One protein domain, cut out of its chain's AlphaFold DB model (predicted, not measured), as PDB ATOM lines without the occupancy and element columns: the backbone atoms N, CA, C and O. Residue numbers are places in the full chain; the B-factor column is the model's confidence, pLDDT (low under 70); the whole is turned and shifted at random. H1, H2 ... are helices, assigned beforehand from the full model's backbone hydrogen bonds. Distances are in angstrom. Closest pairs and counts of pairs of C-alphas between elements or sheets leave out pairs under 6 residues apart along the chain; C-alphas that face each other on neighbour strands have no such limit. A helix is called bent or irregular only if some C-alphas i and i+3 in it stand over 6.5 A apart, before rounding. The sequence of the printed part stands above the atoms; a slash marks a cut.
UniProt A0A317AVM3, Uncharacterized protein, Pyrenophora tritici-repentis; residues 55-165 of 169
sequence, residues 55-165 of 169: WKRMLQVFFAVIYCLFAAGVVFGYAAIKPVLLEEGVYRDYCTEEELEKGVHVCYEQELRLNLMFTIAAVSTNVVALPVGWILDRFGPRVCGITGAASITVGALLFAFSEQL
ATOM      1  N   TRP A  55     -24.519  38.695  13.902       89.31
ATOM      2  CA  TRP A  55     -24.844  37.626  14.856       89.31
ATOM      3  C   TRP A  55     -23.597  37.003  15.504       89.31
ATOM      4  O   TRP A  55     -23.552  36.845  16.721       89.31
ATOM      5  N   LYS A  56     -22.545  36.717  14.721       87.19
ATOM      6  CA  LYS A  56     -21.295  36.143  15.254       87.19
ATOM      7  C   LYS A  56     -20.589  37.115  16.199       87.19
ATOM      8  O   LYS A  56     -20.073  36.689  17.224       87.19
ATOM      9  N   ARG A  57     -20.616  38.414  15.886       86.00
ATOM     10  CA  ARG A  57     -20.056  39.463  16.757       86.00
ATOM     11  C   ARG A  57     -20.813  39.553  18.082       86.00
ATOM     12  O   ARG A  57     -20.180  39.604  19.129       86.00
ATOM     13  N   MET A  58     -22.145  39.511  18.042       91.56
ATOM     14  CA  MET A  58     -22.969  39.500  19.256       91.56
ATOM     15  C   MET A  58     -22.699  38.269  20.121       91.56
ATOM     16  O   MET A  58     -22.510  38.411  21.326       91.56
ATOM     17  N   LEU A  59     -22.610  37.081  19.514       92.31
ATOM     18  CA  LEU A  59     -22.250  35.862  20.239       92.31
ATOM     19  C   LEU A  59     -20.860  35.964  20.872       92.31
ATOM     20  O   LEU A  59     -20.699  35.620  22.037       92.31
ATOM     21  N   GLN A  60     -19.865  36.472  20.142       88.50
ATOM     22  CA  GLN A  60     -18.512  36.637  20.673       88.50
ATOM     23  C   GLN A  60     -18.489  37.560  21.897       88.50
ATOM     24  O   GLN A  60     -17.855  37.223  22.893       88.50
ATOM     25  N   VAL A  61     -19.199  38.692  21.846       91.31
ATOM     26  CA  VAL A  61     -19.295  39.610  22.990       91.31
ATOM     27  C   VAL A  61     -20.014  38.942  24.159       91.31
ATOM     28  O   VAL A  61     -19.539  39.019  25.285       91.31
ATOM     29  N   PHE A  62     -21.120  38.245  23.904       93.94
ATOM     30  CA  PHE A  62     -21.871  37.535  24.938       93.94
ATOM     31  C   PHE A  62     -21.012  36.494  25.673       93.94
ATOM     32  O   PHE A  62     -20.934  36.517  26.901       93.94
ATOM     33  N   PHE A  63     -20.305  35.631  24.936       90.94
ATOM     34  CA  PHE A  63     -19.404  34.646  25.538       90.94
ATOM     35  C   PHE A  63     -18.217  35.296  26.250       90.94
ATOM     36  O   PHE A  63     -17.820  34.815  27.306       90.94
ATOM     37  N   ALA A  64     -17.676  36.398  25.720       89.56
ATOM     38  CA  ALA A  64     -16.609  37.140  26.385       89.56
ATOM     39  C   ALA A  64     -17.073  37.721  27.730       89.56
ATOM     40  O   ALA A  64     -16.355  37.607  28.716       89.56
ATOM     41  N   VAL A  65     -18.287  38.277  27.800       91.56
ATOM     42  CA  VAL A  65     -18.865  38.783  29.056       91.56
ATOM     43  C   VAL A  65     -19.053  37.653  30.065       91.56
ATOM     44  O   VAL A  65     -18.636  37.800  31.210       91.56
ATOM     45  N   ILE A  66     -19.622  36.516  29.646       90.31
ATOM     46  CA  ILE A  66     -19.760  35.331  30.509       90.31
ATOM     47  C   ILE A  66     -18.393  34.902  31.036       90.31
ATOM     48  O   ILE A  66     -18.213  34.755  32.241       90.31
ATOM     49  N   TYR A  67     -17.417  34.744  30.143       88.56
ATOM     50  CA  TYR A  67     -16.064  34.351  30.513       88.56
ATOM     51  C   TYR A  67     -15.459  35.314  31.540       88.56
ATOM     52  O   TYR A  67     -14.957  34.869  32.566       88.56
ATOM     53  N   CYS A  68     -15.568  36.626  31.319       88.06
ATOM     54  CA  CYS A  68     -15.070  37.627  32.258       88.06
ATOM     55  C   CYS A  68     -15.771  37.562  33.620       88.06
ATOM     56  O   CYS A  68     -15.094  37.674  34.638       88.06
ATOM     57  N   LEU A  69     -17.090  37.355  33.657       87.31
ATOM     58  CA  LEU A  69     -17.845  37.247  34.909       87.31
ATOM     59  C   LEU A  69     -17.366  36.064  35.761       87.31
ATOM     60  O   LEU A  69     -17.076  36.238  36.943       87.31
ATOM     61  N   PHE A  70     -17.236  34.880  35.158       84.38
ATOM     62  CA  PHE A  70     -16.800  33.680  35.878       84.38
ATOM     63  C   PHE A  70     -15.304  33.700  36.213       84.38
ATOM     64  O   PHE A  70     -14.919  33.259  37.292       84.38
ATOM     65  N   ALA A  71     -14.464  34.254  35.336       85.69
ATOM     66  CA  ALA A  71     -13.026  34.376  35.567       85.69
ATOM     67  C   ALA A  71     -12.695  35.331  36.724       85.69
ATOM     68  O   ALA A  71     -11.841  35.041  37.556       85.69
ATOM     69  N   ALA A  72     -13.362  36.485  36.764       84.19
ATOM     70  CA  ALA A  72     -13.076  37.554  37.714       84.19
ATOM     71  C   ALA A  72     -13.757  37.327  39.080       84.19
ATOM     72  O   ALA A  72     -13.259  37.793  40.107       84.19
ATOM     73  N   GLY A  73     -14.883  36.605  39.110       82.06
ATOM     74  CA  GLY A  73     -15.748  36.491  40.289       82.06
ATOM     75  C   GLY A  73     -15.071  35.917  41.538       82.06
ATOM     76  O   GLY A  73     -15.344  36.393  42.636       82.06
ATOM     77  N   VAL A  74     -14.154  34.958  41.385       81.25
ATOM     78  CA  VAL A  74     -13.499  34.291  42.529       81.25
ATOM     79  C   VAL A  74     -12.573  35.242  43.293       81.25
ATOM     80  O   VAL A  74     -12.527  35.210  44.518       81.25
ATOM     81  N   VAL A  75     -11.869  36.128  42.582       85.38
ATOM     82  CA  VAL A  75     -10.957  37.099  43.203       85.38
ATOM     83  C   VAL A  75     -11.742  38.335  43.634       85.38
ATOM     84  O   VAL A  75     -11.833  38.632  44.820       85.38
ATOM     85  N   PHE A  76     -12.386  39.042  42.703       86.25
ATOM     86  CA  PHE A  76     -13.030  40.326  43.013       86.25
ATOM     87  C   PHE A  76     -14.309  40.196  43.863       86.25
ATOM     88  O   PHE A  76     -14.752  41.181  44.449       86.25
ATOM     89  N   GLY A  77     -14.891  38.996  43.959       88.62
ATOM     90  CA  GLY A  77     -16.068  38.684  44.775       88.62
ATOM     91  C   GLY A  77     -15.761  38.092  46.154       88.62
ATOM     92  O   GLY A  77     -16.684  37.606  46.808       88.62
ATOM     93  N   TYR A  78     -14.505  38.126  46.622       89.00
ATOM     94  CA  TYR A  78     -14.076  37.477  47.871       89.00
ATOM     95  C   TYR A  78     -14.946  37.815  49.094       89.00
ATOM     96  O   TYR A  78     -15.233  36.935  49.898       89.00
ATOM     97  N   ALA A  79     -15.447  39.051  49.210       89.38
ATOM     98  CA  ALA A  79     -16.322  39.448  50.318       89.38
ATOM     99  C   ALA A  79     -17.601  38.592  50.433       89.38
ATOM    100  O   ALA A  79     -18.087  38.378  51.539       89.38
ATOM    101  N   ALA A  80     -18.124  38.087  49.310       91.12
ATOM    102  CA  ALA A  80     -19.284  37.198  49.288       91.12
ATOM    103  C   ALA A  80     -18.907  35.723  49.511       91.12
ATOM    104  O   ALA A  80     -19.701  34.969  50.060       91.12
ATOM    105  N   ILE A  81     -17.698  35.315  49.110       88.94
ATOM    106  CA  ILE A  81     -17.205  33.934  49.244       88.94
ATOM    107  C   ILE A  81     -16.693  33.650  50.664       88.94
ATOM    108  O   ILE A  81     -16.855  32.541  51.164       88.94
ATOM    109  N   LYS A  82     -16.111  34.647  51.341       88.88
ATOM    110  CA  LYS A  82     -15.567  34.526  52.701       88.88
ATOM    111  C   LYS A  82     -16.528  33.869  53.708       88.88
ATOM    112  O   LYS A  82     -16.082  32.935  54.364       88.88
ATOM    113  N   PRO A  83     -17.800  34.295  53.865       88.94
ATOM    114  CA  PRO A  83     -18.709  33.641  54.810       88.94
ATOM    115  C   PRO A  83     -18.967  32.172  54.460       88.94
ATOM    116  O   PRO A  83     -18.969  31.341  55.358       88.94
ATOM    117  N   VAL A  84     -19.085  31.836  53.172       89.81
ATOM    118  CA  VAL A  84     -19.286  30.449  52.721       89.81
ATOM    119  C   VAL A  84     -18.075  29.578  53.069       89.81
ATOM    120  O   VAL A  84     -18.233  28.485  53.594       89.81
ATOM    121  N   LEU A  85     -16.849  30.076  52.864       87.00
ATOM    122  CA  LEU A  85     -15.629  29.345  53.243       87.00
ATOM    123  C   LEU A  85     -15.490  29.143  54.757       87.00
ATOM    124  O   LEU A  85     -14.914  28.151  55.198       87.00
ATOM    125  N   LEU A  86     -16.002  30.084  55.551       85.69
ATOM    126  CA  LEU A  86     -16.033  29.958  57.007       85.69
ATOM    127  C   LEU A  86     -17.056  28.906  57.458       85.69
ATOM    128  O   LEU A  86     -16.766  28.162  58.392       85.69
ATOM    129  N   GLU A  87     -18.215  28.826  56.795       85.12
ATOM    130  CA  GLU A  87     -19.245  27.806  57.050       85.12
ATOM    131  C   GLU A  87     -18.763  26.389  56.701       85.12
ATOM    132  O   GLU A  87     -19.023  25.463  57.466       85.12
ATOM    133  N   GLU A  88     -17.992  26.235  55.620       84.75
ATOM    134  CA  GLU A  88     -17.335  24.966  55.251       84.75
ATOM    135  C   GLU A  88     -16.141  24.613  56.165       84.75
ATOM    136  O   GLU A  88     -15.560  23.538  56.061       84.75
ATOM    137  N   GLY A  89     -15.758  25.495  57.096       80.81
ATOM    138  CA  GLY A  89     -14.707  25.211  58.077       80.81
ATOM    139  C   GLY A  89     -13.279  25.268  57.525       80.81
ATOM    140  O   GLY A  89     -12.362  24.728  58.146       80.81
ATOM    141  N   VAL A  90     -13.048  25.956  56.403       82.81
ATOM    142  CA  VAL A  90     -11.714  26.072  55.791       82.81
ATOM    143  C   VAL A  90     -10.734  26.757  56.755       82.81
ATOM    144  O   VAL A  90     -11.038  27.816  57.309       82.81
ATOM    145  N   TYR A  91      -9.552  26.160  56.955       78.62
ATOM    146  CA  TYR A  91      -8.512  26.578  57.916       78.62
ATOM    147  C   TYR A  91      -8.915  26.530  59.402       78.62
ATOM    148  O   TYR A  91      -8.251  27.152  60.236       78.62
ATOM    149  N   ARG A  92      -9.970  25.791  59.767       80.06
ATOM    150  CA  ARG A  92     -10.380  25.637  61.174       80.06
ATOM    151  C   ARG A  92      -9.348  24.883  62.026       80.06
ATOM    152  O   ARG A  92      -9.301  25.099  63.232       80.06
ATOM    153  N   ASP A  93      -8.473  24.099  61.400       80.31
ATOM    154  CA  ASP A  93      -7.387  23.364  62.067       80.31
ATOM    155  C   ASP A  93      -6.293  24.273  62.657       80.31
ATOM    156  O   ASP A  93      -5.550  23.857  63.541       80.31
ATOM    157  N   TYR A  94      -6.209  25.531  62.209       79.56
ATOM    158  CA  TYR A  94      -5.261  26.521  62.736       79.56
ATOM    159  C   TYR A  94      -5.823  27.342  63.907       79.56
ATOM    160  O   TYR A  94      -5.142  28.225  64.425       79.56
ATOM    161  N   CYS A  95      -7.069  27.096  64.318       83.12
ATOM    162  CA  CYS A  95      -7.650  27.743  65.490       83.12
ATOM    163  C   CYS A  95      -6.958  27.275  66.778       83.12
ATOM    164  O   CYS A  95      -6.634  26.101  66.940       83.12
ATOM    165  N   THR A  96      -6.793  28.185  67.739       82.25
ATOM    166  CA  THR A  96      -6.317  27.812  69.079       82.25
ATOM    167  C   THR A  96      -7.402  27.061  69.854       82.25
ATOM    168  O   THR A  96      -8.592  27.349  69.702       82.25
ATOM    169  N   GLU A  97      -7.004  26.119  70.719       75.56
ATOM    170  CA  GLU A  97      -7.947  25.315  71.518       75.56
ATOM    171  C   GLU A  97      -8.875  26.197  72.372       75.56
ATOM    172  O   GLU A  97     -10.071  25.932  72.455       75.56
ATOM    173  N   GLU A  98      -8.376  27.322  72.900       75.06
ATOM    174  CA  GLU A  98      -9.192  28.284  73.651       75.06
ATOM    175  C   GLU A  98     -10.290  28.958  72.811       75.06
ATOM    176  O   GLU A  98     -11.364  29.266  73.331       75.06
ATOM    177  N   GLU A  99     -10.034  29.248  71.531       75.44
ATOM    178  CA  GLU A  99     -11.038  29.827  70.626       75.44
ATOM    179  C   GLU A  99     -12.049  28.770  70.169       75.44
ATOM    180  O   GLU A  99     -13.237  29.064  70.006       75.44
ATOM    181  N   LEU A 100     -11.607  27.520  70.039       75.56
ATOM    182  CA  LEU A 100     -12.485  26.400  69.725       75.56
ATOM    183  C   LEU A 100     -13.447  26.104  70.888       75.56
ATOM    184  O   LEU A 100     -14.649  25.945  70.666       75.56
ATOM    185  N   GLU A 101     -12.945  26.119  72.127       72.00
ATOM    186  CA  GLU A 101     -13.740  25.941  73.350       72.00
ATOM    187  C   GLU A 101     -14.721  27.095  73.601       72.00
ATOM    188  O   GLU A 101     -15.838  26.875  74.073       72.00
ATOM    189  N   LYS A 102     -14.346  28.331  73.246       76.44
ATOM    190  CA  LYS A 102     -15.228  29.511  73.336       76.44
ATOM    191  C   LYS A 102     -16.302  29.551  72.241       76.44
ATOM    192  O   LYS A 102     -17.164  30.428  72.285       76.44
ATOM    193  N   GLY A 103     -16.274  28.626  71.277       68.94
ATOM    194  CA  GLY A 103     -17.267  28.533  70.206       68.94
ATOM    195  C   GLY A 103     -17.268  29.744  69.272       68.94
ATOM    196  O   GLY A 103     -18.326  30.151  68.789       68.94
ATOM    197  N   VAL A 104     -16.105  30.363  69.046       75.25
ATOM    198  CA  VAL A 104     -16.012  31.566  68.211       75.25
ATOM    199  C   VAL A 104     -16.285  31.197  66.744       75.25
ATOM    200  O   VAL A 104     -15.800  30.184  66.239       75.25
ATOM    201  N   HIS A 105     -17.091  32.010  66.051       70.62
ATOM    202  CA  HIS A 105     -17.471  31.758  64.653       70.62
ATOM    203  C   HIS A 105     -16.282  31.903  63.687       70.62
ATOM    204  O   HIS A 105     -16.239  31.237  62.655       70.62
ATOM    205  N   VAL A 106     -15.325  32.780  64.000       78.38
ATOM    206  CA  VAL A 106     -14.132  33.037  63.186       78.38
ATOM    207  C   VAL A 106     -12.939  33.181  64.120       78.38
ATOM    208  O   VAL A 106     -12.979  34.008  65.031       78.38
ATOM    209  N   CYS A 107     -11.899  32.386  63.892       84.38
ATOM    210  CA  CYS A 107     -10.636  32.496  64.618       84.38
ATOM    211  C   CYS A 107      -9.748  33.568  63.981       84.38
ATOM    212  O   CYS A 107      -9.790  33.774  62.762       84.38
ATOM    213  N   TYR A 108      -8.892  34.213  64.776       85.00
ATOM    214  CA  TYR A 108      -7.992  35.249  64.254       85.00
ATOM    215  C   TYR A 108      -7.037  34.698  63.181       85.00
ATOM    216  O   TYR A 108      -6.849  35.304  62.124       85.00
ATOM    217  N   GLU A 109      -6.468  33.514  63.421       84.19
ATOM    218  CA  GLU A 109      -5.513  32.885  62.503       84.19
ATOM    219  C   GLU A 109      -6.179  32.399  61.205       84.19
ATOM    220  O   GLU A 109      -5.626  32.564  60.115       84.19
ATOM    221  N   GLN A 110      -7.415  31.900  61.310       86.06
ATOM    222  CA  GLN A 110      -8.251  31.511  60.173       86.06
ATOM    223  C   GLN A 110      -8.508  32.715  59.255       86.06
ATOM    224  O   GLN A 110      -8.233  32.665  58.054       86.06
ATOM    225  N   GLU A 111      -8.968  33.836  59.819       88.06
ATOM    226  CA  GLU A 111      -9.212  35.061  59.054       88.06
ATOM    227  C   GLU A 111      -7.938  35.602  58.388       88.06
ATOM    228  O   GLU A 111      -7.983  36.054  57.238       88.06
ATOM    229  N   LEU A 112      -6.795  35.533  59.077       90.31
ATOM    230  CA  LEU A 112      -5.514  35.984  58.540       90.31
ATOM    231  C   LEU A 112      -5.096  35.178  57.300       90.31
ATOM    232  O   LEU A 112      -4.669  35.769  56.304       90.31
ATOM    233  N   ARG A 113      -5.253  33.849  57.329       88.31
ATOM    234  CA  ARG A 113      -4.929  32.961  56.197       88.31
ATOM    235  C   ARG A 113      -5.855  33.180  55.005       88.31
ATOM    236  O   ARG A 113      -5.375  33.337  53.883       88.31
ATOM    237  N   LEU A 114      -7.156  33.297  55.253       88.88
ATOM    238  CA  LEU A 114      -8.157  33.615  54.232       88.88
ATOM    239  C   LEU A 114      -7.870  34.967  53.552       88.88
ATOM    240  O   LEU A 114      -7.864  35.073  52.322       88.88
ATOM    241  N   ASN A 115      -7.542  36.000  54.333       90.62
ATOM    242  CA  ASN A 115      -7.180  37.309  53.788       90.62
ATOM    243  C   ASN A 115      -5.839  37.278  53.027       90.62
ATOM    244  O   ASN A 115      -5.690  37.983  52.023       90.62
ATOM    245  N   LEU A 116      -4.872  36.461  53.461       90.56
ATOM    246  CA  LEU A 116      -3.604  36.260  52.756       90.56
ATOM    247  C   LEU A 116      -3.825  35.609  51.384       90.56
ATOM    248  O   LEU A 116      -3.312  36.122  50.389       90.56
ATOM    249  N   MET A 117      -4.624  34.539  51.315       88.31
ATOM    250  CA  MET A 117      -4.990  33.861  50.065       88.31
ATOM    251  C   MET A 117      -5.578  34.856  49.053       88.31
ATOM    252  O   MET A 117      -5.109  34.945  47.914       88.31
ATOM    253  N   PHE A 118      -6.555  35.665  49.478       88.94
ATOM    254  CA  PHE A 118      -7.146  36.703  48.629       88.94
ATOM    255  C   PHE A 118      -6.123  37.763  48.195       88.94
ATOM    256  O   PHE A 118      -6.072  38.136  47.021       88.94
ATOM    257  N   THR A 119      -5.279  38.229  49.117       92.31
ATOM    258  CA  THR A 119      -4.257  39.243  48.816       92.31
ATOM    259  C   THR A 119      -3.277  38.740  47.758       92.31
ATOM    260  O   THR A 119      -2.988  39.456  46.800       92.31
ATOM    261  N   ILE A 120      -2.812  37.494  47.879       92.94
ATOM    262  CA  ILE A 120      -1.926  36.864  46.891       92.94
ATOM    263  C   ILE A 120      -2.624  36.774  45.530       92.94
ATOM    264  O   ILE A 120      -2.027  37.144  44.517       92.94
ATOM    265  N   ALA A 121      -3.891  36.356  45.491       90.94
ATOM    266  CA  ALA A 121      -4.661  36.277  44.249       90.94
ATOM    267  C   ALA A 121      -4.825  37.653  43.570       90.94
ATOM    268  O   ALA A 121      -4.606  37.791  42.361       90.94
ATOM    269  N   ALA A 122      -5.149  38.694  44.341       90.88
ATOM    270  CA  ALA A 122      -5.315  40.055  43.835       90.88
ATOM    271  C   ALA A 122      -3.991  40.656  43.332       90.88
ATOM    272  O   ALA A 122      -3.941  41.233  42.243       90.88
ATOM    273  N   VAL A 123      -2.898  40.497  44.083       93.81
ATOM    274  CA  VAL A 123      -1.565  40.962  43.667       93.81
ATOM    275  C   VAL A 123      -1.108  40.221  42.411       93.81
ATOM    276  O   VAL A 123      -0.673  40.862  41.455       93.81
ATOM    277  N   SER A 124      -1.279  38.898  42.364       92.25
ATOM    278  CA  SER A 124      -0.942  38.080  41.195       92.25
ATOM    279  C   SER A 124      -1.686  38.546  39.942       92.25
ATOM    280  O   SER A 124      -1.062  38.746  38.904       92.25
ATOM    281  N   THR A 125      -2.985  38.842  40.047       89.12
ATOM    282  CA  THR A 125      -3.792  39.346  38.918       89.12
ATOM    283  C   THR A 125      -3.217  40.641  38.336       89.12
ATOM    284  O   THR A 125      -3.139  40.797  37.117       89.12
ATOM    285  N   ASN A 126      -2.758  41.554  39.195       92.38
ATOM    286  CA  ASN A 126      -2.131  42.799  38.753       92.38
ATOM    287  C   ASN A 126      -0.762  42.563  38.099       92.38
ATOM    288  O   ASN A 126      -0.457  43.171  37.076       92.38
ATOM    289  N   VAL A 127       0.056  41.667  38.657       94.38
ATOM    290  CA  VAL A 127       1.385  41.343  38.111       94.38
ATOM    291  C   VAL A 127       1.268  40.632  36.760       94.38
ATOM    292  O   VAL A 127       1.992  40.966  35.822       94.38
ATOM    293  N   VAL A 128       0.333  39.689  36.639       92.00
ATOM    294  CA  VAL A 128       0.098  38.872  35.438       92.00
ATOM    295  C   VAL A 128      -0.498  39.688  34.285       92.00
ATOM    296  O   VAL A 128      -0.343  39.297  33.127       92.00
ATOM    297  N   ALA A 129      -1.085  40.859  34.552       90.00
ATOM    298  CA  ALA A 129      -1.604  41.746  33.510       90.00
ATOM    299  C   ALA A 129      -0.539  42.126  32.462       90.00
ATOM    300  O   ALA A 129      -0.842  42.173  31.271       90.00
ATOM    301  N   LEU A 130       0.717  42.334  32.881       92.06
ATOM    302  CA  LEU A 130       1.819  42.671  31.972       92.06
ATOM    303  C   LEU A 130       2.223  41.487  31.063       92.06
ATOM    304  O   LEU A 130       2.200  41.656  29.841       92.06
ATOM    305  N   PRO A 131       2.544  40.285  31.590       89.81
ATOM    306  CA  PRO A 131       2.775  39.098  30.768       89.81
ATOM    307  C   PRO A 131       1.609  38.756  29.840       89.81
ATOM    308  O   PRO A 131       1.830  38.416  28.680       89.81
ATOM    309  N   VAL A 132       0.368  38.856  30.326       90.12
ATOM    310  CA  VAL A 132      -0.825  38.571  29.517       90.12
ATOM    311  C   VAL A 132      -0.961  39.575  28.379       90.12
ATOM    312  O   VAL A 132      -1.244  39.159  27.257       90.12
ATOM    313  N   GLY A 133      -0.692  40.860  28.627       90.19
ATOM    314  CA  GLY A 133      -0.633  41.880  27.578       90.19
ATOM    315  C   GLY A 133       0.403  41.539  26.506       90.19
ATOM    316  O   GLY A 133       0.080  41.508  25.324       90.19
ATOM    317  N   TRP A 134       1.612  41.149  26.914       91.62
ATOM    318  CA  TRP A 134       2.653  40.727  25.972       91.62
ATOM    319  C   TRP A 134       2.249  39.496  25.138       91.62
ATOM    320  O   TRP A 134       2.489  39.453  23.930       91.62
ATOM    321  N   ILE A 135       1.602  38.499  25.754       89.19
ATOM    322  CA  ILE A 135       1.086  37.315  25.044       89.19
ATOM    323  C   ILE A 135      -0.008  37.716  24.052       89.19
ATOM    324  O   ILE A 135      -0.020  37.224  22.921       89.19
ATOM    325  N   LEU A 136      -0.917  38.599  24.465       86.81
ATOM    326  CA  LEU A 136      -2.008  39.094  23.634       86.81
ATOM    327  C   LEU A 136      -1.477  39.825  22.398       86.81
ATOM    328  O   LEU A 136      -1.967  39.578  21.296       86.81
ATOM    329  N   ASP A 137      -0.447  40.648  22.575       88.56
ATOM    330  CA  ASP A 137       0.175  41.408  21.493       88.56
ATOM    331  C   ASP A 137       0.950  40.504  20.522       88.56
ATOM    332  O   ASP A 137       0.947  40.742  19.315       88.56
ATOM    333  N   ARG A 138       1.606  39.444  21.020       85.25
ATOM    334  CA  ARG A 138       2.470  38.582  20.193       85.25
ATOM    335  C   ARG A 138       1.742  37.429  19.500       85.25
ATOM    336  O   ARG A 138       2.096  37.096  18.369       85.25
ATOM    337  N   PHE A 139       0.802  36.788  20.193       83.38
ATOM    338  CA  PHE A 139       0.113  35.564  19.754       83.38
ATOM    339  C   PHE A 139      -1.372  35.788  19.440       83.38
ATOM    340  O   PHE A 139      -2.064  34.875  18.982       83.38
ATOM    341  N   GLY A 140      -1.871  36.998  19.685       85.12
ATOM    342  CA  GLY A 140      -3.247  37.373  19.428       85.12
ATOM    343  C   GLY A 140      -4.252  36.856  20.471       85.12
ATOM    344  O   GLY A 140      -3.940  36.066  21.369       85.12
ATOM    345  N   PRO A 141      -5.524  37.272  20.338       85.38
ATOM    346  CA  PRO A 141      -6.568  37.035  21.337       85.38
ATOM    347  C   PRO A 141      -7.011  35.575  21.462       85.38
ATOM    348  O   PRO A 141      -7.497  35.175  22.519       85.38
ATOM    349  N   ARG A 142      -6.850  34.753  20.415       85.62
ATOM    350  CA  ARG A 142      -7.275  33.342  20.457       85.62
ATOM    351  C   ARG A 142      -6.411  32.512  21.399       85.62
ATOM    352  O   ARG A 142      -6.952  31.779  22.220       85.62
ATOM    353  N   VAL A 143      -5.088  32.652  21.298       88.38
ATOM    354  CA  VAL A 143      -4.144  31.916  22.152       88.38
ATOM    355  C   VAL A 143      -4.295  32.369  23.600       88.38
ATOM    356  O   VAL A 143      -4.460  31.527  24.476       88.38
ATOM    357  N   CYS A 144      -4.354  33.685  23.831       88.81
ATOM    358  CA  CYS A 144      -4.588  34.262  25.156       88.81
ATOM    359  C   CYS A 144      -5.892  33.756  25.805       88.81
ATOM    360  O   CYS A 144      -5.925  33.475  27.001       88.81
ATOM    361  N   GLY A 145      -6.972  33.625  25.028       88.62
ATOM    362  CA  GLY A 145      -8.245  33.106  25.530       88.62
ATOM    363  C   GLY A 145      -8.172  31.634  25.942       88.62
ATOM    364  O   GLY A 145      -8.669  31.272  27.005       88.62
ATOM    365  N   ILE A 146      -7.523  30.784  25.136       90.19
ATOM    366  CA  ILE A 146      -7.387  29.345  25.427       90.19
ATOM    367  C   ILE A 146      -6.496  29.116  26.655       90.19
ATOM    368  O   ILE A 146      -6.851  28.321  27.524       90.19
ATOM    369  N   THR A 147      -5.365  29.821  26.760       90.69
ATOM    370  CA  THR A 147      -4.463  29.698  27.918       90.69
ATOM    371  C   THR A 147      -5.118  30.201  29.201       90.69
ATOM    372  O   THR A 147      -4.978  29.562  30.247       90.69
ATOM    373  N   GLY A 148      -5.891  31.287  29.123       89.75
ATOM    374  CA  GLY A 148      -6.700  31.781  30.235       89.75
ATOM    375  C   GLY A 148      -7.752  30.762  30.680       89.75
ATOM    376  O   GLY A 148      -7.823  30.432  31.863       89.75
ATOM    377  N   ALA A 149      -8.508  30.193  29.738       90.19
ATOM    378  CA  ALA A 149      -9.532  29.195  30.039       90.19
ATOM    379  C   ALA A 149      -8.944  27.922  30.670       90.19
ATOM    380  O   ALA A 149      -9.498  27.404  31.641       90.19
ATOM    381  N   ALA A 150      -7.801  27.445  30.166       92.38
ATOM    382  CA  ALA A 150      -7.087  26.315  30.754       92.38
ATOM    383  C   ALA A 150      -6.638  26.622  32.191       92.38
ATOM    384  O   ALA A 150      -6.888  25.827  33.094       92.38
ATOM    385  N   SER A 151      -6.053  27.801  32.417       90.56
ATOM    386  CA  SER A 151      -5.595  28.240  33.745       90.56
ATOM    387  C   SER A 151      -6.745  28.337  34.751       90.56
ATOM    388  O   SER A 151      -6.618  27.848  35.870       90.56
ATOM    389  N   ILE A 152      -7.890  28.901  34.348       90.00
ATOM    390  CA  ILE A 152      -9.089  28.985  35.197       90.00
ATOM    391  C   ILE A 152      -9.637  27.595  35.501       90.00
ATOM    392  O   ILE A 152     -10.013  27.331  36.636       90.00
ATOM    393  N   THR A 153      -9.664  26.698  34.513       91.69
ATOM    394  CA  THR A 153     -10.140  25.323  34.717       91.69
ATOM    395  C   THR A 153      -9.270  24.602  35.741       91.69
ATOM    396  O   THR A 153      -9.794  23.996  36.670       91.69
ATOM    397  N   VAL A 154      -7.945  24.715  35.621       92.25
ATOM    398  CA  VAL A 154      -7.006  24.147  36.598       92.25
ATOM    399  C   VAL A 154      -7.206  24.782  37.974       92.25
ATOM    400  O   VAL A 154      -7.324  24.056  38.952       92.25
ATOM    401  N   GLY A 155      -7.307  26.111  38.061       89.62
ATOM    402  CA  GLY A 155      -7.539  26.812  39.327       89.62
ATOM    403  C   GLY A 155      -8.854  26.413  40.004       89.62
ATOM    404  O   GLY A 155      -8.871  26.170  41.205       89.62
ATOM    405  N   ALA A 156      -9.936  26.275  39.237       89.69
ATOM    406  CA  ALA A 156     -11.232  25.833  39.742       89.69
ATOM    407  C   ALA A 156     -11.194  24.380  40.234       89.69
ATOM    408  O   ALA A 156     -11.784  24.076  41.264       89.69
ATOM    409  N   LEU A 157     -10.476  23.492  39.535       90.94
ATOM    410  CA  LEU A 157     -10.272  22.115  39.987       90.94
ATOM    411  C   LEU A 157      -9.440  22.068  41.273       90.94
ATOM    412  O   LEU A 157      -9.825  21.381  42.210       90.94
ATOM    413  N   LEU A 158      -8.339  22.821  41.350       88.88
ATOM    414  CA  LEU A 158      -7.519  22.895  42.565       88.88
ATOM    415  C   LEU A 158      -8.320  23.424  43.759       88.88
ATOM    416  O   LEU A 158      -8.187  22.896  44.854       88.88
ATOM    417  N   PHE A 159      -9.172  24.427  43.538       86.00
ATOM    418  CA  PHE A 159     -10.046  24.970  44.572       86.00
ATOM    419  C   PHE A 159     -11.143  23.981  44.990       86.00
ATOM    420  O   PHE A 159     -11.420  23.842  46.171       86.00
ATOM    421  N   ALA A 160     -11.745  23.255  44.043       86.69
ATOM    422  CA  ALA A 160     -12.782  22.263  44.338       86.69
ATOM    423  C   ALA A 160     -12.245  21.016  45.061       86.69
ATOM    424  O   ALA A 160     -12.971  20.390  45.826       86.69
ATOM    425  N   PHE A 161     -10.988  20.643  44.811       86.12
ATOM    426  CA  PHE A 161     -10.329  19.490  45.431       86.12
ATOM    427  C   PHE A 161      -9.324  19.893  46.519       86.12
ATOM    428  O   PHE A 161      -8.456  19.089  46.867       86.12
ATOM    429  N   SER A 162      -9.423  21.109  47.066       82.50
ATOM    430  CA  SER A 162      -8.457  21.621  48.046       82.50
ATOM    431  C   SER A 162      -8.366  20.751  49.301       82.50
ATOM    432  O   SER A 162      -7.284  20.602  49.847       82.50
ATOM    433  N   GLU A 163      -9.458  20.103  49.716       72.81
ATOM    434  CA  GLU A 163      -9.464  19.185  50.869       72.81
ATOM    435  C   GLU A 163      -8.672  17.886  50.637       72.81
ATOM    436  O   GLU A 163      -8.218  17.252  51.584       72.81
ATOM    437  N   GLN A 164      -8.513  17.458  49.381       73.62
ATOM    438  CA  GLN A 164      -7.832  16.202  49.026       73.62
ATOM    439  C   GLN A 164      -6.362  16.421  48.649       73.62
ATOM    440  O   GLN A 164      -5.597  15.464  48.508       73.62
ATOM    441  N   LEU A 165      -5.970  17.678  48.450       67.44
ATOM    442  CA  LEU A 165      -4.643  18.091  48.024       67.44
ATOM    443  C   LEU A 165      -3.897  18.681  49.233       67.44
ATOM    444  O   LEU A 165      -4.318  19.711  49.748       67.44
TER     445      LEU A 165
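Overview. This is residues 55 to 165 of the 169 residues of an uncharacterized protein of Pyrenophora tritici-repentis (UniProt A0A317AVM3). What shape does the backbone take? One long helix, H4, folds back on itself as a long arm H4a and a shorter arm H4b, and H1 meets H4a with its last residues 75 to 76, while its residues 55 to 63 stick out at one end. H2 turns off after H1, and the small H3 sits at the far end of the long axis. What is it made of? The printed part has 111 residues with four named helices, in the order H1, H2, H3, H4, and no named strand: the class is all helix. The whole is loose, with a radius of gyration of the C-alphas of 18.1 A and spans of 59 by 29 by 24 A.

Arrangement. How does the longest helix fold back? H4, residues 108 to 160, was assigned as one helix by its hydrogen bonds but is bent, with C-alphas 138 and 141 9.2 A apart, giving arms H4a, residues 108 to 138, and H4b, residues 141 to 160. The arms touch through residues 132 to 136 and 143 to 144 alone, closest at the C-alphas of Leu 136 and Cys 144, 5.7 A, and run opposite ways at a shallow tilt of 17 degrees. H4a has a kink of 36 degrees near residue 128. What meets the arms? H1, residues 55 to 76, touches H4a, closest at the C-alphas of Val 75 and Ala 122, 6.4 A, opposite ways at a shallow tilt of 34 degrees, only just short of steep. H2, residues 78 to 87, is close to H4a but not clearly touching, closest at the C-alphas of Tyr 78 and Phe 118, 7.0 A. H3, residues 97 to 101, is apart from H1, H2, H4a and H4b. How sound are the helix backbones? In H3 and H4b every O i to N i+4 pair is within hydrogen-bond range; in H1 it is 16 of 18, in H2 4 of 6, in H4a 25 of 27. H1 and H2 are only just irregular: C-alphas 71 and 74 are 7.0 A apart, and 80 and 83 are 6.6 A.

Along the chain. Where do the arms run? H4a covers 45.4 A from C-alpha 108 at (-7.992, 35.249, 64.254), and H4b covers 28.0 A to C-alpha 160 at (-12.782, 22.263, 44.338). Where are the others? H1 covers 30.7 A from C-alpha 55 at (-24.844, 37.626, 14.856), H2 14.3 A and H3 6.1 A.

Size, cuts and confidence. How far does it reach? The two C-alphas farthest apart, those of Trp 55 and Glu 98, are 61.6 A apart. Are there cuts or long links? The printed part has no cut; H1 to H2 is a tight link, and H2 to H3 and H3 to H4 are short. Where is confidence low? Residues 103 and 165 are under 70 in pLDDT, and the mean of the printed part is 86.4.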